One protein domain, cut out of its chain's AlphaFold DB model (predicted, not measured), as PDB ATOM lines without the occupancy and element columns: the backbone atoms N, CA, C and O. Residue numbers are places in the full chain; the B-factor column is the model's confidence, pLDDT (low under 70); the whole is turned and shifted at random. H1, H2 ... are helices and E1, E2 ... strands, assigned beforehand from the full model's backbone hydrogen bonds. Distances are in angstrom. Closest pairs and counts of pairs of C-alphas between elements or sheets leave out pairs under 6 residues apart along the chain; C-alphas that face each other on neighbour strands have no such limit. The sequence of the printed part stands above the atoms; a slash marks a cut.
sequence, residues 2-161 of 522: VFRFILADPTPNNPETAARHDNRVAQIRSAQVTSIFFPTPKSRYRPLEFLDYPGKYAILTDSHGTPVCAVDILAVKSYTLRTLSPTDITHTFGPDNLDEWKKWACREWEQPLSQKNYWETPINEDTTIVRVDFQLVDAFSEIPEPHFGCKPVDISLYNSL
ATOM      1  N   VAL A   2      38.132 365.344 150.108       47.53
ATOM      2  CA  VAL A   2      39.141 365.806 151.082       47.53
ATOM      3  C   VAL A   2      39.684 364.695 151.989       47.53
ATOM      4  O   VAL A   2      40.893 364.522 152.107       47.53
ATOM      5  N   PHE A   3      38.792 363.901 152.582       58.97
ATOM      6  CA  PHE A   3      39.161 362.893 153.578       58.97
ATOM      7  C   PHE A   3      40.024 361.756 153.018       58.97
ATOM      8  O   PHE A   3      40.871 361.244 153.739       58.97
ATOM      9  N   ARG A   4      39.924 361.443 151.718       55.03
ATOM     10  CA  ARG A   4      40.783 360.440 151.055       55.03
ATOM     11  C   ARG A   4      42.250 360.832 150.941       55.03
ATOM     12  O   ARG A   4      43.109 359.973 150.801       55.03
ATOM     13  N   PHE A   5      42.544 362.131 150.934       55.50
ATOM     14  CA  PHE A   5      43.923 362.606 150.822       55.50
ATOM     15  C   PHE A   5      44.673 362.532 152.153       55.50
ATOM     16  O   PHE A   5      45.901 362.530 152.163       55.50
ATOM     17  N   ILE A   6      43.937 362.505 153.265       56.19
ATOM     18  CA  ILE A   6      44.485 362.595 154.624       56.19
ATOM     19  C   ILE A   6      44.397 361.246 155.318       56.19
ATOM     20  O   ILE A   6      45.302 360.850 156.045       56.19
ATOM     21  N   LEU A   7      43.315 360.524 155.080       56.88
ATOM     22  CA  LEU A   7      43.146 359.146 155.477       56.88
ATOM     23  C   LEU A   7      43.585 358.335 154.258       56.88
ATOM     24  O   LEU A   7      42.795 358.145 153.337       56.88
ATOM     25  N   ALA A   8      44.888 358.053 154.155       56.56
ATOM     26  CA  ALA A   8      45.455 357.344 153.011       56.56
ATOM     27  C   ALA A   8      44.569 356.138 152.678       56.56
ATOM     28  O   ALA A   8      44.336 355.345 153.588       56.56
ATOM     29  N   ASP A   9      44.083 356.020 151.428       56.41
ATOM     30  CA  ASP A   9      43.279 354.862 151.003       56.41
ATOM     31  C   ASP A   9      44.051 353.614 151.466       56.41
ATOM     32  O   ASP A   9      45.190 353.409 151.014       56.41
ATOM     33  N   PRO A  10      43.512 352.846 152.430       55.69
ATOM     34  CA  PRO A  10      44.244 351.733 152.980       55.69
ATOM     35  C   PRO A  10      44.448 350.780 151.824       55.69
ATOM     36  O   PRO A  10      43.498 350.278 151.226       55.69
ATOM     37  N   THR A  11      45.704 350.562 151.446       59.38
ATOM     38  CA  THR A  11      45.982 349.414 150.609       59.38
ATOM     39  C   THR A  11      45.617 348.218 151.482       59.38
ATOM     40  O   THR A  11      46.199 348.085 152.562       59.38
ATOM     41  N   PRO A  12      44.677 347.346 151.073       57.50
ATOM     42  CA  PRO A  12      44.232 346.226 151.912       57.50
ATOM     43  C   PRO A  12      45.388 345.295 152.330       57.50
ATOM     44  O   PRO A  12      45.257 344.479 153.233       57.50
ATOM     45  N   ASN A  13      46.560 345.467 151.713       69.12
ATOM     46  CA  ASN A  13      47.784 344.731 151.982       69.12
ATOM     47  C   ASN A  13      48.723 345.397 153.017       69.12
ATOM     48  O   ASN A  13      49.800 344.851 153.251       69.12
ATOM     49  N   ASN A  14      48.386 346.552 153.616       81.19
ATOM     50  CA  ASN A  14      49.194 347.189 154.672       81.19
ATOM     51  C   ASN A  14      48.386 347.413 155.974       81.19
ATOM     52  O   ASN A  14      47.732 348.451 156.120       81.19
ATOM     53  N   PRO A  15      48.482 346.484 156.948       83.00
ATOM     54  CA  PRO A  15      47.761 346.556 158.223       83.00
ATOM     55  C   PRO A  15      48.045 347.822 159.036       83.00
ATOM     56  O   PRO A  15      47.181 348.302 159.764       83.00
ATOM     57  N   GLU A  16      49.247 348.388 158.915       83.19
ATOM     58  CA  GLU A  16      49.625 349.585 159.664       83.19
ATOM     59  C   GLU A  16      48.918 350.831 159.118       83.19
ATOM     60  O   GLU A  16      48.437 351.664 159.888       83.19
ATOM     61  N   THR A  17      48.795 350.944 157.792       79.25
ATOM     62  CA  THR A  17      48.025 352.023 157.157       79.25
ATOM     63  C   THR A  17      46.544 351.918 157.512       79.25
ATOM     64  O   THR A  17      45.937 352.931 157.855       79.25
ATOM     65  N   ALA A  18      45.989 350.701 157.494       81.06
ATOM     66  CA  ALA A  18      44.609 350.426 157.887       81.06
ATOM     67  C   ALA A  18      44.333 350.843 159.342       81.06
ATOM     68  O   ALA A  18      43.475 351.685 159.589       81.06
ATOM     69  N   ALA A  19      45.148 350.383 160.297       85.56
ATOM     70  CA  ALA A  19      44.985 350.740 161.706       85.56
ATOM     71  C   ALA A  19      45.104 352.256 161.963       85.56
ATOM     72  O   ALA A  19      44.385 352.819 162.792       85.56
ATOM     73  N   ARG A  20      46.003 352.947 161.246       84.38
ATOM     74  CA  ARG A  20      46.132 354.412 161.330       84.38
ATOM     75  C   ARG A  20      44.902 355.128 160.775       84.38
ATOM     76  O   ARG A  20      44.462 356.107 161.376       84.38
ATOM     77  N   HIS A  21      44.368 354.661 159.646       84.06
ATOM     78  CA  HIS A  21      43.131 355.165 159.046       84.06
ATOM     79  C   HIS A  21      41.960 355.024 160.021       84.06
ATOM     80  O   HIS A  21      41.305 356.017 160.338       84.06
ATOM     81  N   ASP A  22      41.777 353.833 160.587       86.56
ATOM     82  CA  ASP A  22      40.674 353.522 161.502       86.56
ATOM     83  C   ASP A  22      40.726 354.366 162.770       86.56
ATOM     84  O   ASP A  22      39.719 354.943 163.182       86.56
ATOM     85  N   ASN A  23      41.917 354.531 163.350       90.00
ATOM     86  CA  ASN A  23      42.111 355.394 164.512       90.00
ATOM     87  C   ASN A  23      41.722 356.853 164.210       90.00
ATOM     88  O   ASN A  23      41.045 357.498 165.007       90.00
ATOM     89  N   ARG A  24      42.092 357.379 163.036       90.44
ATOM     90  CA  ARG A  24      41.716 358.745 162.637       90.44
ATOM     91  C   ARG A  24      40.205 358.900 162.487       90.44
ATOM     92  O   ARG A  24      39.640 359.887 162.956       90.44
ATOM     93  N   VAL A  25      39.546 357.927 161.864       87.06
ATOM     94  CA  VAL A  25      38.086 357.926 161.703       87.06
ATOM     95  C   VAL A  25      37.391 357.816 163.062       87.06
ATOM     96  O   VAL A  25      36.427 358.537 163.305       87.06
ATOM     97  N   ALA A  26      37.907 357.003 163.986       90.88
ATOM     98  CA  ALA A  26      37.388 356.891 165.350       90.88
ATOM     99  C   ALA A  26      37.519 358.203 166.152       90.88
ATOM    100  O   ALA A  26      36.602 358.583 166.886       90.88
ATOM    101  N   GLN A  27      38.622 358.937 165.984       93.50
ATOM    102  CA  GLN A  27      38.805 360.261 166.593       93.50
ATOM    103  C   GLN A  27      37.822 361.301 166.032       93.50
ATOM    104  O   GLN A  27      37.309 362.131 166.781       93.50
ATOM    105  N   ILE A  28      37.496 361.231 164.738       93.25
ATOM    106  CA  ILE A  28      36.456 362.084 164.144       93.25
ATOM    107  C   ILE A  28      35.061 361.676 164.640       93.25
ATOM    108  O   ILE A  28      34.282 362.532 165.053       93.25
ATOM    109  N   ARG A  29      34.755 360.371 164.676       91.31
ATOM    110  CA  ARG A  29      33.483 359.826 165.191       91.31
ATOM    111  C   ARG A  29      33.221 360.240 166.640       91.31
ATOM    112  O   ARG A  29      32.079 360.461 167.014       91.31
ATOM    113  N   SER A  30      34.266 360.336 167.458       93.75
ATOM    114  CA  SER A  30      34.178 360.793 168.852       93.75
ATOM    115  C   SER A  30      34.238 362.318 169.007       93.75
ATOM    116  O   SER A  30      34.299 362.809 170.132       93.75
ATOM    117  N   ALA A  31      34.228 363.065 167.896       92.81
ATOM    118  CA  ALA A  31      34.354 364.522 167.836       92.81
ATOM    119  C   ALA A  31      35.623 365.086 168.511       92.81
ATOM    120  O   ALA A  31      35.686 366.274 168.822       92.81
ATOM    121  N   GLN A  32      36.657 364.260 168.716       94.69
ATOM    122  CA  GLN A  32      37.961 364.713 169.215       94.69
ATOM    123  C   GLN A  32      38.701 365.547 168.162       94.69
ATOM    124  O   GLN A  32      39.436 366.475 168.506       94.69
ATOM    125  N   VAL A  33      38.474 365.232 166.883       94.38
ATOM    126  CA  VAL A  33      39.037 365.939 165.730       94.38
ATOM    127  C   VAL A  33      37.915 366.571 164.913       94.38
ATOM    128  O   VAL A  33      37.030 365.873 164.424       94.38
ATOM    129  N   THR A  34      37.984 367.890 164.740       95.75
ATOM    130  CA  THR A  34      36.993 368.709 164.010       95.75
ATOM    131  C   THR A  34      37.616 369.510 162.866       95.75
ATOM    132  O   THR A  34      36.917 370.201 162.125       95.75
ATOM    133  N   SER A  35      38.942 369.451 162.724       94.69
ATOM    134  CA  SER A  35      39.684 370.150 161.680       94.69
ATOM    135  C   SER A  35      40.779 369.247 161.112       94.69
ATOM    136  O   SER A  35      41.488 368.559 161.844       94.69
ATOM    137  N   ILE A  36      40.957 369.275 159.792       93.19
ATOM    138  CA  ILE A  36      42.020 368.534 159.096       93.19
ATOM    139  C   ILE A  36      42.819 369.440 158.167       93.19
ATOM    140  O   ILE A  36      42.271 370.375 157.583       93.19
ATOM    141  N   PHE A  37      44.107 369.128 158.007       91.88
ATOM    142  CA  PHE A  37      45.040 369.861 157.153       91.88
ATOM    143  C   PHE A  37      45.656 368.968 156.073       91.88
ATOM    144  O   PHE A  37      45.975 367.806 156.324       91.88
ATOM    145  N   PHE A  38      45.879 369.531 154.887       88.56
ATOM    146  CA  PHE A  38      46.626 368.887 153.801       88.56
ATOM    147  C   PHE A  38      47.251 369.927 152.861       88.56
ATOM    148  O   PHE A  38      46.719 371.031 152.730       88.56
ATOM    149  N   PRO A  39      48.370 369.614 152.189       88.44
ATOM    150  CA  PRO A  39      48.993 370.520 151.225       88.44
ATOM    151  C   PRO A  39      48.111 370.752 149.984       88.44
ATOM    152  O   PRO A  39      47.283 369.920 149.626       88.44
ATOM    153  N   THR A  40      48.262 371.891 149.300       83.25
ATOM    154  CA  THR A  40      47.568 372.158 148.021       83.25
ATOM    155  C   THR A  40      48.298 371.532 146.829       83.25
ATOM    156  O   THR A  40      49.524 371.666 146.755       83.25
ATOM    157  N   PRO A  41      47.608 370.881 145.864       72.56
ATOM    158  CA  PRO A  41      48.323 370.143 144.826       72.56
ATOM    159  C   PRO A  41      48.924 371.129 143.836       72.56
ATOM    160  O   PRO A  41      48.235 372.040 143.383       72.56
ATOM    161  N   LYS A  42      50.189 370.946 143.440       64.62
ATOM    162  CA  LYS A  42      50.791 371.774 142.374       64.62
ATOM    163  C   LYS A  42      50.239 371.465 140.983       64.62
ATOM    164  O   LYS A  42      50.402 372.273 140.069       64.62
ATOM    165  N   SER A  43      49.587 370.315 140.808       56.78
ATOM    166  CA  SER A  43      48.991 369.935 139.532       56.78
ATOM    167  C   SER A  43      47.927 370.952 139.110       56.78
ATOM    168  O   SER A  43      46.877 371.076 139.740       56.78
ATOM    169  N   ARG A  44      48.165 371.619 137.971       49.44
ATOM    170  CA  ARG A  44      47.211 372.518 137.287       49.44
ATOM    171  C   ARG A  44      45.861 371.857 136.958       49.44
ATOM    172  O   ARG A  44      44.960 372.540 136.483       49.44
ATOM    173  N   TYR A  45      45.724 370.546 137.170       45.16
ATOM    174  CA  TYR A  45      44.565 369.755 136.768       45.16
ATOM    175  C   TYR A  45      43.585 369.413 137.895       45.16
ATOM    176  O   TYR A  45      42.543 368.830 137.601       45.16
ATOM    177  N   ARG A  46      43.852 369.776 139.157       51.28
ATOM    178  CA  ARG A  46      42.871 369.592 140.243       51.28
ATOM    179  C   ARG A  46      42.727 370.862 141.075       51.28
ATOM    180  O   ARG A  46      43.402 370.999 142.091       51.28
ATOM    181  N   PRO A  47      41.884 371.810 140.635       44.72
ATOM    182  CA  PRO A  47      41.591 372.987 141.436       44.72
ATOM    183  C   PRO A  47      41.017 372.591 142.805       44.72
ATOM    184  O   PRO A  47      40.343 371.567 142.942       44.72
ATOM    185  N   LEU A  48      41.232 373.462 143.797       47.44
ATOM    186  CA  LEU A  48      40.556 373.484 145.107       47.44
ATOM    187  C   LEU A  48      39.022 373.328 145.006       47.44
ATOM    188  O   LEU A  48      38.371 373.027 145.993       47.44
ATOM    189  N   GLU A  49      38.453 373.491 143.811       42.66
ATOM    190  CA  GLU A  49      37.046 373.291 143.450       42.66
ATOM    191  C   GLU A  49      36.513 371.860 143.683       42.66
ATOM    192  O   GLU A  49      35.298 371.669 143.689       42.66
ATOM    193  N   PHE A  50      37.389 370.860 143.870       47.53
ATOM    194  CA  PHE A  50      37.006 369.499 144.295       47.53
ATOM    195  C   PHE A  50      36.968 369.312 145.813       47.53
ATOM    196  O   PHE A  50      36.585 368.240 146.293       47.53
ATOM    197  N   LEU A  51      37.397 370.322 146.567       53.94
ATOM    198  CA  LEU A  51      37.153 370.348 147.992       53.94
ATOM    199  C   LEU A  51      35.685 370.659 148.207       53.94
ATOM    200  O   LEU A  51      35.078 371.487 147.528       53.94
ATOM    201  N   ASP A  52      35.104 369.915 149.123       55.72
ATOM    202  CA  ASP A  52      33.704 370.040 149.439       55.72
ATOM    203  C   ASP A  52      33.467 371.421 150.085       55.72
ATOM    204  O   ASP A  52      34.211 371.845 150.967       55.72
ATOM    205  N   TYR A  53      32.508 372.177 149.543       66.00
ATOM    206  CA  TYR A  53      32.178 373.528 150.001       66.00
ATOM    207  C   TYR A  53      31.434 373.475 151.344       66.00
ATOM    208  O   TYR A  53      30.825 372.447 151.643       66.00
ATOM    209  N   PRO A  54      31.426 374.576 152.120       72.75
ATOM    210  CA  PRO A  54      30.570 374.693 153.294       72.75
ATOM    211  C   PRO A  54      29.123 374.258 153.015       72.75
ATOM    212  O   PRO A  54      28.559 374.639 151.985       72.75
ATOM    213  N   GLY A  55      28.537 373.468 153.916       65.38
ATOM    214  CA  GLY A  55      27.185 372.911 153.799       65.38
ATOM    215  C   GLY A  55      27.081 371.615 152.986       65.38
ATOM    216  O   GLY A  55      25.976 371.217 152.611       65.38
ATOM    217  N   LYS A  56      28.211 370.972 152.670       71.75
ATOM    218  CA  LYS A  56      28.250 369.604 152.139       71.75
ATOM    219  C   LYS A  56      28.537 368.603 153.247       71.75
ATOM    220  O   LYS A  56      29.366 368.873 154.113       71.75
ATOM    221  N   TYR A  57      27.968 367.406 153.125       72.00
ATOM    222  CA  TYR A  57      28.283 366.310 154.032       72.00
ATOM    223  C   TYR A  57      29.319 365.361 153.426       72.00
ATOM    224  O   TYR A  57      29.384 365.163 152.212       72.00
ATOM    225  N   ALA A  58      30.124 364.749 154.285       74.31
ATOM    226  CA  ALA A  58      31.039 363.679 153.933       74.31
ATOM    227  C   ALA A  58      30.770 362.461 154.819       74.31
ATOM    228  O   ALA A  58      30.724 362.572 156.041       74.31
ATOM    229  N   ILE A  59      30.620 361.294 154.195       75.25
ATOM    230  CA  ILE A  59      30.569 360.011 154.898       75.25
ATOM    231  C   ILE A  59      32.003 359.502 155.039       75.25
ATOM    232  O   ILE A  59      32.722 359.373 154.045       75.25
ATOM    233  N   LEU A  60      32.419 359.238 156.275       77.81
ATOM    234  CA  LEU A  60      33.710 358.648 156.599       77.81
ATOM    235  C   LEU A  60      33.547 357.154 156.808       77.81
ATOM    236  O   LEU A  60      32.594 356.701 157.442       77.81
ATOM    237  N   THR A  61      34.508 356.404 156.294       77.56
ATOM    238  CA  THR A  61      34.519 354.951 156.360       77.56
ATOM    239  C   THR A  61      35.790 354.459 157.027       77.56
ATOM    240  O   THR A  61      36.800 355.155 156.948       77.56
ATOM    241  N   ASP A  62      35.777 353.277 157.631       83.44
ATOM    242  CA  ASP A  62      36.990 352.618 158.123       83.44
ATOM    243  C   ASP A  62      37.831 352.037 156.964       83.44
ATOM    244  O   ASP A  62      37.635 352.372 155.788       83.44
ATOM    245  N   SER A  63      38.826 351.221 157.290       81.31
ATOM    246  CA  SER A  63      39.757 350.615 156.349       81.31
ATOM    247  C   SER A  63      39.159 349.444 155.574       81.31
ATOM    248  O   SER A  63      39.600 349.150 154.462       81.31
ATOM    249  N   HIS A  64      38.084 348.869 156.105       76.94
ATOM    250  CA  HIS A  64      37.171 347.946 155.442       76.94
ATOM    251  C   HIS A  64      36.000 348.694 154.800       76.94
ATOM    252  O   HIS A  64      34.972 348.084 154.545       76.94
ATOM    253  N   GLY A  65      36.159 350.011 154.592       68.00
ATOM    254  CA  GLY A  65      35.190 351.041 154.202       68.00
ATOM    255  C   GLY A  65      33.761 350.932 154.699       68.00
ATOM    256  O   GLY A  65      32.870 351.576 154.145       68.00
ATOM    257  N   THR A  66      33.561 350.274 155.825       71.31
ATOM    258  CA  THR A  66      32.332 350.381 156.590       71.31
ATOM    259  C   THR A  66      32.102 351.842 156.957       71.31
ATOM    260  O   THR A  66      32.997 352.463 157.530       71.31
ATOM    261  N   PRO A  67      30.945 352.445 156.612       72.88
ATOM    262  CA  PRO A  67      30.585 353.771 157.076       72.88
ATOM    263  C   PRO A  67      30.643 353.814 158.596       72.88
ATOM    264  O   PRO A  67      30.015 353.005 159.272       72.88
ATOM    265  N   VAL A  68      31.366 354.793 159.133       80.25
ATOM    266  CA  VAL A  68      31.531 354.988 160.578       80.25
ATOM    267  C   VAL A  68      30.789 356.230 161.063       80.25
ATOM    268  O   VAL A  68      30.180 356.220 162.132       80.25
ATOM    269  N   CYS A  69      30.837 357.318 160.294       79.06
ATOM    270  CA  CYS A  69      30.147 358.560 160.636       79.06
ATOM    271  C   CYS A  69      29.904 359.449 159.412       79.06
ATOM    272  O   CYS A  69      30.526 359.269 158.362       79.06
ATOM    273  N   ALA A  70      29.014 360.426 159.563       79.69
ATOM    274  CA  ALA A  70      28.812 361.522 158.628       79.69
ATOM    275  C   ALA A  70      29.212 362.848 159.282       79.69
ATOM    276  O   ALA A  70      28.897 363.099 160.447       79.69
ATOM    277  N   VAL A  71      29.882 363.711 158.521       81.38
ATOM    278  CA  VAL A  71      30.295 365.048 158.960       81.38
ATOM    279  C   VAL A  71      29.771 366.116 158.007       81.38
ATOM    280  O   VAL A  71      29.702 365.875 156.806       81.38
ATOM    281  N   ASP A  72      29.427 367.289 158.524       81.50
ATOM    282  CA  ASP A  72      29.059 368.485 157.759       81.50
ATOM    283  C   ASP A  72      30.253 369.434 157.703       81.50
ATOM    284  O   ASP A  72      30.879 369.728 158.723       81.50
ATOM    285  N   ILE A  73      30.596 369.890 156.505       84.31
ATOM    286  CA  ILE A  73      31.741 370.764 156.279       84.31
ATOM    287  C   ILE A  73      31.321 372.198 156.552       84.31
ATOM    288  O   ILE A  73      30.465 372.761 155.876       84.31
ATOM    289  N   LEU A  74      31.984 372.814 157.522       88.19
ATOM    290  CA  LEU A  74      31.670 374.151 158.003       88.19
ATOM    291  C   LEU A  74      32.474 375.225 157.275       88.19
ATOM    292  O   LEU A  74      31.949 376.283 156.931       88.19
ATOM    293  N   ALA A  75      33.763 374.975 157.046       88.88
ATOM    294  CA  ALA A  75      34.645 375.945 156.414       88.88
ATOM    295  C   ALA A  75      35.819 375.279 155.701       88.88
ATOM    296  O   ALA A  75      36.329 374.243 156.121       88.88
ATOM    297  N   VAL A  76      36.296 375.938 154.645       87.69
ATOM    298  CA  VAL A  76      37.541 375.592 153.953       87.69
ATOM    299  C   VAL A  76      38.406 376.844 153.902       87.69
ATOM    300  O   VAL A  76      37.984 377.870 153.365       87.69
ATOM    301  N   LYS A  77      39.602 376.786 154.485       91.44
ATOM    302  CA  LYS A  77      40.529 377.924 154.599       91.44
ATOM    303  C   LYS A  77      41.904 377.540 154.071       91.44
ATOM    304  O   LYS A  77      42.311 376.390 154.185       91.44
ATOM    305  N   SER A  78      42.627 378.504 153.516       90.94
ATOM    306  CA  SER A  78      43.986 378.308 153.004       90.94
ATOM    307  C   SER A  78      44.989 379.033 153.896       90.94
ATOM    308  O   SER A  78      44.757 380.184 154.260       90.94
ATOM    309  N   TYR A  79      46.091 378.365 154.220       93.38
ATOM    310  CA  TYR A  79      47.201 378.883 155.018       93.38
ATOM    311  C   TYR A  79      48.515 378.605 154.299       93.38
ATOM    312  O   TYR A  79      48.589 377.722 153.450       93.38
ATOM    313  N   THR A  80      49.580 379.294 154.684       94.25
ATOM    314  CA  THR A  80      50.932 378.743 154.525       94.25
ATOM    315  C   THR A  80      51.368 378.120 155.845       94.25
ATOM    316  O   THR A  80      50.965 378.605 156.907       94.25
ATOM    317  N   LEU A  81      52.196 377.071 155.811       93.75
ATOM    318  CA  LEU A  81      52.721 376.442 157.034       93.75
ATOM    319  C   LEU A  81      53.344 377.470 157.996       93.75
ATOM    320  O   LEU A  81      53.118 377.405 159.204       93.75
ATOM    321  N   ARG A  82      54.034 378.478 157.455       96.50
ATOM    322  CA  ARG A  82      54.614 379.604 158.197       96.50
ATOM    323  C   ARG A  82      53.592 380.391 159.013       96.50
ATOM    324  O   ARG A  82      53.917 380.850 160.100       96.50
ATOM    325  N   THR A  83      52.385 380.564 158.480       96.94
ATOM    326  CA  THR A  83      51.332 381.410 159.072       96.94
ATOM    327  C   THR A  83      50.454 380.708 160.104       96.94
ATOM    328  O   THR A  83      49.619 381.375 160.708       96.94
ATOM    329  N   LEU A  84      50.620 379.398 160.314       96.62
ATOM    330  CA  LEU A  84      49.841 378.672 161.315       96.62
ATOM    331  C   LEU A  84      50.116 379.186 162.727       96.62
ATOM    332  O   LEU A  84      51.266 379.413 163.107       96.62
ATOM    333  N   SER A  85      49.053 379.298 163.517       97.00
ATOM    334  CA  SER A  85      49.112 379.592 164.946       97.00
ATOM    335  C   SER A  85      48.811 378.342 165.790       97.00
ATOM    336  O   SER A  85      48.205 377.394 165.288       97.00
ATOM    337  N   PRO A  86      49.162 378.320 167.091       97.56
ATOM    338  CA  PRO A  86      48.777 377.224 167.987       97.56
ATOM    339  C   PRO A  86      47.259 376.991 168.053       97.56
ATOM    340  O   PRO A  86      46.809 375.857 168.152       97.56
ATOM    341  N   THR A  87      46.450 378.049 167.930       96.00
ATOM    342  CA  THR A  87      44.982 377.941 167.887       96.00
ATOM    343  C   THR A  87      44.457 377.318 166.595       96.00
ATOM    344  O   THR A  87      43.315 376.871 166.551       96.00
ATOM    345  N   ASP A  88      45.255 377.281 165.526       95.38
ATOM    346  CA  ASP A  88      44.819 376.668 164.272       95.38
ATOM    347  C   ASP A  88      44.860 375.142 164.309       95.38
ATOM    348  O   ASP A  88      44.106 374.503 163.577       95.38
ATOM    349  N   ILE A  89      45.720 374.576 165.160       96.62
ATOM    350  CA  ILE A  89      45.953 373.131 165.254       96.62
ATOM    351  C   ILE A  89      45.169 372.455 166.388       96.62
ATOM    352  O   ILE A  89      45.235 371.235 166.539       96.62
ATOM    353  N   THR A  90      44.386 373.212 167.160       94.00
ATOM    354  CA  THR A  90      43.477 372.643 168.167       94.00
ATOM    355  C   THR A  90      42.426 371.764 167.495       94.00
ATOM    356  O   THR A  90      41.855 372.171 166.481       94.00
ATOM    357  N   HIS A  91      42.135 370.598 168.078       94.56
ATOM    358  CA  HIS A  91      41.187 369.614 167.527       94.56
ATOM    359  C   HIS A  91      41.575 369.103 166.130       94.56
ATOM    360  O   HIS A  91      40.715 368.813 165.291       94.56
ATOM    361  N   THR A  92      42.879 369.001 165.876       94.62
ATOM    362  CA  THR A  92      43.437 368.331 164.698       94.62
ATOM    363  C   THR A  92      44.136 367.040 165.097       94.62
ATOM    364  O   THR A  92      44.305 366.735 166.275       94.62
ATOM    365  N   PHE A  93      44.563 366.264 164.106       92.00
ATOM    366  CA  PHE A  93      45.492 365.167 164.343       92.00
ATOM    367  C   PHE A  93      46.886 365.692 164.705       92.00
ATOM    368  O   PHE A  93      47.341 366.671 164.119       92.00
ATOM    369  N   GLY A  94      47.597 364.965 165.568       92.81
ATOM    370  CA  GLY A  94      49.006 365.214 165.882       92.81
ATOM    371  C   GLY A  94      49.235 365.854 167.259       92.81
ATOM    372  O   GLY A  94      48.326 365.876 168.082       92.81
ATOM    373  N   PRO A  95      50.470 366.309 167.540       95.81
ATOM    374  CA  PRO A  95      50.828 366.981 168.793       95.81
ATOM    375  C   PRO A  95      50.178 368.365 168.948       95.81
ATOM    376  O   PRO A  95      50.035 369.087 167.966       95.81
ATOM    377  N   ASP A  96      49.903 368.784 170.188       94.38
ATOM    378  CA  ASP A  96      49.345 370.117 170.494       94.38
ATOM    379  C   ASP A  96      50.374 371.259 170.363       94.38
ATOM    380  O   ASP A  96      50.022 372.437 170.278       94.38
ATOM    381  N   ASN A  97      51.670 370.934 170.362       97.25
ATOM    382  CA  ASN A  97      52.733 371.910 170.151       97.25
ATOM    383  C   ASN A  97      52.920 372.185 168.649       97.25
ATOM    384  O   ASN A  97      53.182 371.263 167.883       97.25
ATOM    385  N   LEU A  98      52.866 373.457 168.235       96.44
ATOM    386  CA  LEU A  98      52.926 373.853 166.821       96.44
ATOM    387  C   LEU A  98      54.190 373.380 166.087       96.44
ATOM    388  O   LEU A  98      54.098 372.928 164.946       96.44
ATOM    389  N   ASP A  99      55.362 373.462 166.714       96.75
ATOM    390  CA  ASP A  99      56.618 373.072 166.065       96.75
ATOM    391  C   ASP A  99      56.712 371.550 165.903       96.75
ATOM    392  O   ASP A  99      57.186 371.044 164.881       96.75
ATOM    393  N   GLU A 100      56.230 370.804 166.895       96.75
ATOM    394  CA  GLU A 100      56.120 369.346 166.817       96.75
ATOM    395  C   GLU A 100      55.057 368.913 165.808       96.75
ATOM    396  O   GLU A 100      55.289 367.972 165.043       96.75
ATOM    397  N   TRP A 101      53.936 369.633 165.745       96.62
ATOM    398  CA  TRP A 101      52.868 369.421 164.780       96.62
ATOM    399  C   TRP A 101      53.355 369.625 163.351       96.62
ATOM    400  O   TRP A 101      53.160 368.747 162.518       96.62
ATOM    401  N   LYS A 102      54.070 370.721 163.063       94.94
ATOM    402  CA  LYS A 102      54.654 370.973 161.734       94.94
ATOM    403  C   LYS A 102      55.591 369.841 161.312       94.94
ATOM    404  O   LYS A 102      55.490 369.335 160.197       94.94
ATOM    405  N   LYS A 103      56.469 369.390 162.217       94.44
ATOM    406  CA  LYS A 103      57.373 368.251 161.964       94.44
ATOM    407  C   LYS A 103      56.610 366.946 161.748       94.44
ATOM    408  O   LYS A 103      57.003 366.132 160.914       94.44
ATOM    409  N   TRP A 104      55.551 366.713 162.518       93.75
ATOM    410  CA  TRP A 104      54.670 365.562 162.350       93.75
ATOM    411  C   TRP A 104      53.959 365.603 160.990       93.75
ATOM    412  O   TRP A 104      54.066 364.639 160.237       93.75
ATOM    413  N   ALA A 105      53.346 366.730 160.630       91.06
ATOM    414  CA  ALA A 105      52.609 366.914 159.387       91.06
ATOM    415  C   ALA A 105      53.509 366.742 158.155       91.06
ATOM    416  O   ALA A 105      53.156 365.995 157.246       91.06
ATOM    417  N   CYS A 106      54.710 367.338 158.150       90.12
ATOM    418  CA  CYS A 106      55.681 367.123 157.071       90.12
ATOM    419  C   CYS A 106      56.040 365.639 156.926       90.12
ATOM    420  O   CYS A 106      55.966 365.108 155.823       90.12
ATOM    421  N   ARG A 107      56.346 364.940 158.032       89.25
ATOM    422  CA  ARG A 107      56.654 363.500 157.990       89.25
ATOM    423  C   ARG A 107      55.498 362.672 157.447       89.25
ATOM    424  O   ARG A 107      55.745 361.744 156.687       89.25
ATOM    425  N   GLU A 108      54.263 362.981 157.832       86.31
ATOM    426  CA  GLU A 108      53.067 362.276 157.357       86.31
ATOM    427  C   GLU A 108      52.815 362.502 155.863       86.31
ATOM    428  O   GLU A 108      52.560 361.561 155.108       86.31
ATOM    429  N   TRP A 109      52.925 363.745 155.403       85.50
ATOM    430  CA  TRP A 109      52.672 364.099 154.009       85.50
ATOM    431  C   TRP A 109      53.818 363.706 153.060       85.50
ATOM    432  O   TRP A 109      53.583 363.542 151.864       85.50
ATOM    433  N   GLU A 110      55.034 363.505 153.572       84.44
ATOM    434  CA  GLU A 110      56.197 363.048 152.799       84.44
ATOM    435  C   GLU A 110      56.319 361.519 152.703       84.44
ATOM    436  O   GLU A 110      57.207 361.023 152.009       84.44
ATOM    437  N   GLN A 111      55.427 360.745 153.338       80.94
ATOM    438  CA  GLN A 111      55.455 359.285 153.205       80.94
ATOM    439  C   GLN A 111      55.297 358.860 151.726       80.94
ATOM    440  O   GLN A 111      54.531 359.479 150.982       80.94
ATOM    441  N   PRO A 112      55.965 357.780 151.269       66.38
ATOM    442  CA  PRO A 112      55.962 357.367 149.858       66.38
ATOM    443  C   PRO A 112      54.570 357.127 149.254       66.38
ATOM    444  O   PRO A 112      54.373 357.337 148.055       66.38
ATOM    445  N   LEU A 113      53.599 356.711 150.077       59.84
ATOM    446  CA  LEU A 113      52.192 356.552 149.686       59.84
ATOM    447  C   LEU A 113      51.525 357.902 149.362       59.84
ATOM    448  O   LEU A 113      50.706 357.977 148.447       59.84
ATOM    449  N   SER A 114      51.929 358.969 150.050       59.66
ATOM    450  CA  SER A 114      51.458 360.343 149.847       59.66
ATOM    451  C   SER A 114      52.139 361.009 148.641       59.66
ATOM    452  O   SER A 114      51.492 361.730 147.880       59.66
ATOM    453  N   GLN A 115      53.432 360.736 148.419       57.41
ATOM    454  CA  GLN A 115      54.222 361.341 147.334       57.41
ATOM    455  C   GLN A 115      53.903 360.785 145.940       57.41
ATOM    456  O   GLN A 115      53.846 361.555 144.983       57.41
ATOM    457  N   LYS A 116      53.665 359.470 145.795       55.69
ATOM    458  CA  LYS A 116      53.500 358.836 144.469       55.69
ATOM    459  C   LYS A 116      52.309 359.349 143.659       55.69
ATOM    460  O   LYS A 116      52.312 359.200 142.441       55.69
ATOM    461  N   ASN A 117      51.307 359.925 144.319       53.53
ATOM    462  CA  ASN A 117      50.033 360.230 143.680       53.53
ATOM    463  C   ASN A 117      49.706 361.730 143.602       53.53
ATOM    464  O   ASN A 117      48.908 362.102 142.739       53.53
ATOM    465  N   TYR A 118      50.272 362.597 144.462       58.88
ATOM    466  CA  TYR A 118      49.656 363.918 144.679       58.88
ATOM    467  C   TYR A 118      50.601 365.125 144.844       58.88
ATOM    468  O   TYR A 118      50.178 366.239 144.515       58.88
ATOM    469  N   TRP A 119      51.860 364.955 145.277       67.81
ATOM    470  CA  TRP A 119      52.744 366.088 145.615       67.81
ATOM    471  C   TRP A 119      54.155 365.915 145.032       67.81
ATOM    472  O   TRP A 119      54.928 365.081 145.487       67.81
ATOM    473  N   GLU A 120      54.509 366.729 144.034       59.41
ATOM    474  CA  GLU A 120      55.814 366.661 143.347       59.41
ATOM    475  C   GLU A 120      56.927 367.477 144.033       59.41
ATOM    476  O   GLU A 120      58.063 367.476 143.566       59.41
ATOM    477  N   THR A 121      56.638 368.199 145.125       68.19
ATOM    478  CA  THR A 121      57.650 369.023 145.813       68.19
ATOM    479  C   THR A 121      57.757 368.756 147.308       68.19
ATOM    480  O   THR A 121      56.730 368.502 147.935       68.19
ATOM    481  N   PRO A 122      58.976 368.890 147.874       82.31
ATOM    482  CA  PRO A 122      59.203 368.800 149.312       82.31
ATOM    483  C   PRO A 122      58.400 369.869 150.051       82.31
ATOM    484  O   PRO A 122      58.204 370.979 149.539       82.31
ATOM    485  N   ILE A 123      57.949 369.521 151.251       86.69
ATOM    486  CA  ILE A 123      57.103 370.386 152.065       86.69
ATOM    487  C   ILE A 123      58.006 371.313 152.871       86.69
ATOM    488  O   ILE A 123      58.968 370.897 153.507       86.69
ATOM    489  N   ASN A 124      57.715 372.606 152.810       90.62
ATOM    490  CA  ASN A 124      58.471 373.656 153.488       90.62
ATOM    491  C   ASN A 124      57.527 374.707 154.087       90.62
ATOM    492  O   ASN A 124      56.333 374.702 153.803       90.62
ATOM    493  N   GLU A 125      58.059 375.635 154.881       92.44
ATOM    494  CA  GLU A 125      57.280 376.691 155.554       92.44
ATOM    495  C   GLU A 125      56.403 377.529 154.596       92.44
ATOM    496  O   GLU A 125      55.352 378.027 154.994       92.44
ATOM    497  N   ASP A 126      56.773 377.647 153.320       92.06
ATOM    498  CA  ASP A 126      56.018 378.413 152.318       92.06
ATOM    499  C   ASP A 126      54.998 377.556 151.548       92.06
ATOM    500  O   ASP A 126      54.322 378.040 150.639       92.06
ATOM    501  N   THR A 127      54.853 376.279 151.910       90.25
ATOM    502  CA  THR A 127      53.850 375.389 151.319       90.25
ATOM    503  C   THR A 127      52.460 375.840 151.738       90.25
ATOM    504  O   THR A 127      52.148 375.927 152.931       90.25
ATOM    505  N   THR A 128      51.613 376.099 150.744       90.94
ATOM    506  CA  THR A 128      50.191 376.349 150.961       90.94
ATOM    507  C   THR A 128      49.499 375.054 151.375       90.94
ATOM    508  O   THR A 128      49.621 374.020 150.714       90.94
ATOM    509  N   ILE A 129      48.758 375.120 152.471       91.50
ATOM    510  CA  ILE A 129      47.961 374.038 153.034       91.50
ATOM    511  C   ILE A 129      46.509 374.492 153.146       91.50
ATOM    512  O   ILE A 129      46.212 375.678 153.278       91.50
ATOM    513  N   VAL A 130      45.596 373.537 153.117       90.25
ATOM    514  CA  VAL A 130      44.169 373.768 153.282       90.25
ATOM    515  C   VAL A 130      43.721 373.164 154.596       90.25
ATOM    516  O   VAL A 130      44.020 372.007 154.875       90.25
ATOM    517  N   ARG A 131      42.979 373.951 155.370       93.12
ATOM    518  CA  ARG A 131      42.233 373.529 156.550       93.12
ATOM    519  C   ARG A 131      40.784 373.287 156.159       93.12
ATOM    520  O   ARG A 131      40.174 374.158 155.535       93.12
ATOM    521  N   VAL A 132      40.231 372.152 156.562       90.88
ATOM    522  CA  VAL A 132      38.800 371.866 156.447       90.88
ATOM    523  C   VAL A 132      38.242 371.665 157.841       90.88
ATOM    524  O   VAL A 132      38.666 370.754 158.547       90.88
ATOM    525  N   ASP A 133      37.326 372.551 158.218       92.94
ATOM    526  CA  ASP A 133      36.583 372.508 159.470       92.94
ATOM    527  C   ASP A 133      35.263 371.779 159.224       92.94
ATOM    528  O   ASP A 133      34.580 372.050 158.232       92.94
ATOM    529  N   PHE A 134      34.900 370.868 160.118       93.25
ATOM    530  CA  PHE A 134      33.682 370.076 160.012       93.25
ATOM    531  C   PHE A 134      33.096 369.766 161.391       93.25
ATOM    532  O   PHE A 134      33.786 369.829 162.408       93.25
ATOM    533  N   GLN A 135      31.817 369.412 161.415       92.31
ATOM    534  CA  GLN A 135      31.122 368.920 162.601       92.31
ATOM    535  C   GLN A 135      30.591 367.514 162.362       92.31
ATOM    536  O   GLN A 135      30.153 367.190 161.260       92.31
ATOM    537  N   LEU A 136      30.616 366.683 163.400       88.56
ATOM    538  CA  LEU A 136      29.955 365.386 163.382       88.56
ATOM    539  C   LEU A 136      28.439 365.593 163.299       88.56
ATOM    540  O   LEU A 136      27.865 366.313 164.113       88.56
ATOM    541  N   VAL A 137      27.812 364.956 162.319       79.75
ATOM    542  CA  VAL A 137      26.359 364.998 162.107       79.75
ATOM    543  C   VAL A 137      25.721 363.726 162.628       79.75
ATOM    544  O   VAL A 137      24.697 363.784 163.300       79.75
ATOM    545  N   ASP A 138      26.342 362.587 162.329       76.31
ATOM    546  CA  ASP A 138      25.863 361.283 162.761       76.31
ATOM    547  C   ASP A 138      27.038 360.325 162.974       76.31
ATOM    548  O   ASP A 138      28.027 360.358 162.236       76.31
ATOM    549  N   ALA A 139      26.924 359.466 163.979       81.88
ATOM    550  CA  ALA A 139      27.858 358.388 164.259       81.88
ATOM    551  C   ALA A 139      27.083 357.079 164.161       81.88
ATOM    552  O   ALA A 139      26.277 356.762 165.033       81.88
ATOM    553  N   PHE A 140      27.349 356.306 163.112       76.06
ATOM    554  CA  PHE A 140      26.611 355.076 162.876       76.06
ATOM    555  C   PHE A 140      26.910 354.093 164.019       76.06
ATOM    556  O   PHE A 140      28.072 353.838 164.358       76.06
ATOM    557  N   SER A 141      25.870 353.605 164.697       66.25
ATOM    558  CA  SER A 141      25.986 352.483 165.634       66.25
ATOM    559  C   SER A 141      26.397 351.222 164.871       66.25
ATOM    560  O   SER A 141      26.174 351.161 163.663       66.25
ATOM    561  N   GLU A 142      27.009 350.248 165.558       52.28
ATOM    562  CA  GLU A 142      27.400 348.961 164.961       52.28
ATOM    563  C   GLU A 142      26.291 348.461 164.033       52.28
ATOM    564  O   GLU A 142      25.148 348.274 164.459       52.28
ATOM    565  N   ILE A 143      26.619 348.336 162.744       45.44
ATOM    566  CA  ILE A 143      25.717 347.742 161.765       45.44
ATOM    567  C   ILE A 143      25.459 346.330 162.297       45.44
ATOM    568  O   ILE A 143      26.436 345.600 162.486       45.44
ATOM    569  N   PRO A 144      24.205 345.949 162.610       34.75
ATOM    570  CA  PRO A 144      23.926 344.615 163.110       34.75
ATOM    571  C   PRO A 144      24.536 343.609 162.138       34.75
ATOM    572  O   PRO A 144      24.335 343.748 160.926       34.75
ATOM    573  N   GLU A 145      25.294 342.635 162.651       37.06
ATOM    574  CA  GLU A 145      25.791 341.547 161.812       37.06
ATOM    575  C   GLU A 145      24.613 341.003 160.993       37.06
ATOM    576  O   GLU A 145      23.561 340.699 161.571       37.06
ATOM    577  N   PRO A 146      24.729 340.922 159.657       35.50
ATOM    578  CA  PRO A 146      23.624 340.483 158.829       35.50
ATOM    579  C   PRO A 146      23.282 339.039 159.195       35.50
ATOM    580  O   PRO A 146      23.972 338.086 158.834       35.50
ATOM    581  N   HIS A 147      22.190 338.860 159.933       30.45
ATOM    582  CA  HIS A 147      21.542 337.568 160.039       30.45
ATOM    583  C   HIS A 147      21.010 337.222 158.648       30.45
ATOM    584  O   HIS A 147      20.166 337.942 158.131       30.45
ATOM    585  N   PHE A 148      21.540 336.135 158.083       32.66
ATOM    586  CA  PHE A 148      21.200 335.418 156.843       32.66
ATOM    587  C   PHE A 148      22.375 335.366 155.864       32.66
ATOM    588  O   PHE A 148      23.015 336.369 155.586       32.66
ATOM    589  N   GLY A 149      22.648 334.149 155.371       32.69
ATOM    590  CA  GLY A 149      23.831 333.701 154.621       32.69
ATOM    591  C   GLY A 149      24.115 334.355 153.262       32.69
ATOM    592  O   GLY A 149      24.557 333.673 152.337       32.69
ATOM    593  N   CYS A 150      23.912 335.660 153.134       29.47
ATOM    594  CA  CYS A 150      24.634 336.487 152.185       29.47
ATOM    595  C   CYS A 150      26.065 336.654 152.706       29.47
ATOM    596  O   CYS A 150      26.285 336.937 153.883       29.47
ATOM    597  N   LYS A 151      27.060 336.426 151.843       28.92
ATOM    598  CA  LYS A 151      28.467 336.680 152.185       28.92
ATOM    599  C   LYS A 151      28.607 338.119 152.708       28.92
ATOM    600  O   LYS A 151      27.937 338.991 152.151       28.92
ATOM    601  N   PRO A 152      29.455 338.369 153.723       28.42
ATOM    602  CA  PRO A 152      29.667 339.711 154.247       28.42
ATOM    603  C   PRO A 152      30.049 340.628 153.089       28.42
ATOM    604  O   PRO A 152      31.010 340.364 152.360       28.42
ATOM    605  N   VAL A 153      29.225 341.650 152.874       33.22
ATOM    606  CA  VAL A 153      29.526 342.727 151.941       33.22
ATOM    607  C   VAL A 153      30.632 343.525 152.610       33.22
ATOM    608  O   VAL A 153      30.395 344.205 153.601       33.22
ATOM    609  N   ASP A 154      31.852 343.334 152.118       31.72
ATOM    610  CA  ASP A 154      33.006 344.178 152.398       31.72
ATOM    611  C   ASP A 154      32.641 345.595 151.962       31.72
ATOM    612  O   ASP A 154      32.300 345.838 150.802       31.72
ATOM    613  N   ILE A 155      32.597 346.505 152.927       30.91
ATOM    614  CA  ILE A 155      32.036 347.836 152.743       30.91
ATOM    615  C   ILE A 155      33.144 348.795 152.256       30.91
ATOM    616  O   ILE A 155      32.914 349.978 152.010       30.91
ATOM    617  N   SER A 156      34.356 348.277 152.005       28.92
ATOM    618  CA  SER A 156      35.477 349.046 151.503       28.92
ATOM    619  C   SER A 156      35.109 349.577 150.139       28.92
ATOM    620  O   SER A 156      34.676 348.819 149.282       28.92
ATOM    621  N   LEU A 157      35.344 350.880 149.918       34.22
ATOM    622  CA  LEU A 157      35.495 351.514 148.600       34.22
ATOM    623  C   LEU A 157      34.299 352.322 148.036       34.22
ATOM    624  O   LEU A 157      33.739 351.999 146.992       34.22
ATOM    625  N   TYR A 158      34.132 353.570 148.488       39.97
ATOM    626  CA  TYR A 158      33.498 354.631 147.665       39.97
ATOM    627  C   TYR A 158      34.377 355.099 146.465       39.97
ATOM    628  O   TYR A 158      34.224 356.217 145.973       39.97
ATOM    629  N   ASN A 159      35.397 354.324 146.074       33.56
ATOM    630  CA  ASN A 159      36.272 354.541 144.905       33.56
ATOM    631  C   ASN A 159      36.409 353.282 144.024       33.56
ATOM    632  O   ASN A 159      36.997 353.361 142.950       33.56
ATOM    633  N   SER A 160      35.825 352.152 144.430       34.28
ATOM    634  CA  SER A 160      35.706 350.931 143.624       34.28
ATOM    635  C   SER A 160      34.413 350.194 143.967       34.28
ATOM    636  O   SER A 160      34.419 349.060 144.427       34.28
ATOM    637  N   LEU A 161      33.290 350.862 143.693       35.75
ATOM    638  CA  LEU A 161      31.985 350.219 143.539       35.75
ATOM    639  C   LEU A 161      32.076 349.082 142.499       35.75
ATOM    640  O   LEU A 161      32.433 349.362 141.347       35.75
TER     641      LEU A 161
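What this domain is: This is residues 2 to 161 of the 522 residues of an uncharacterized protein of Corynebacterium mustelae (UniProt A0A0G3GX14). A sheet of four long and short strands, strongly twisted and curled like part of a barrel, has the long helix H2 on one face, while the short H1 stands at the sheet's level near the middle of the whole. H3 grazes the sheet beside edge strand E1, with H4 following it, and residues 144 to 152 stick out as a free loop. The printed part has 160 residues, with elements in the order H1, H2, E1, E2, E3, H3, H4, E4; the sheet order is E1, E4, E3, E2, all antiparallel. The class is mixed, helices and strands, with 75 residues in named elements, under half. The whole is compact, with a radius of gyration of the C-alphas of 16.4 A, yet elongated, spanning 55 by 30 by 29 A.

How they stand to each other: H1, residues 2 to 6, is on the sheet at its level, with a height of 2.6 A; its closest C-alphas to strand E1, residues 35 to 39, are those of Ile 6 and Phe 38, 6.7 A apart. H2, residues 15 to 29, makes two layers with the sheet, a helix on one face of it, at a height over the sheet of 7.1 A; it lies over none of the strands, but only just, with 2 of its C-alphas falling on E2, residues 57 to 61. E2 and E3, residues 67 to 80, form a hairpin, with N 58 and O 71 within hydrogen-bond range at 2.8 A. E3 bends by 74 degrees at residue 74, and its neighbour E4, residues 128 to 139, bends by 57 degrees at residue 136; N 131 and O 77 are 2.8 A apart. Between E1 and E4, N 36 and O 132 are 3.0 A apart. The closest C-alphas of H2 and E3 are those of Arg 29 and Cys 69, 5.8 A apart. H3, residues 98 to 109, only grazes the sheet with residues 105 to 109. H4, residues 112 to 118, is not on the sheet; it is close to H3 but not clearly touching, about perpendicular at 80 degrees, with the C-alphas of Trp 109 and Gln 115 closest at 7.4 A. Every O i to N i+4 pair is within hydrogen-bond range in H2 and H3; H1 has 0 of 1 and H4 1 of 3, beside 2 of 2 and 0 of 4 O i to N i+3 pairs.

Where its parts are: H1 begins at C-alpha 2, (39.141, 365.806, 151.082). H2 is 20.7 A long, H3 16.1 A, E3 32.3 A and E4 31.6 A. E4 ends at C-alpha 139, (27.858, 358.388, 164.259).

The domain as a whole: The C-alphas of Asp 126 and Phe 148 are the farthest apart, 55.5 A. The printed part has no cut. The links E1 to E2 and E3 to H3 are long. Mean pLDDT of the printed part is 74.2; residues 2 to 13, 42 to 53, 112 to 121 and 141 to 161 are among those under 70.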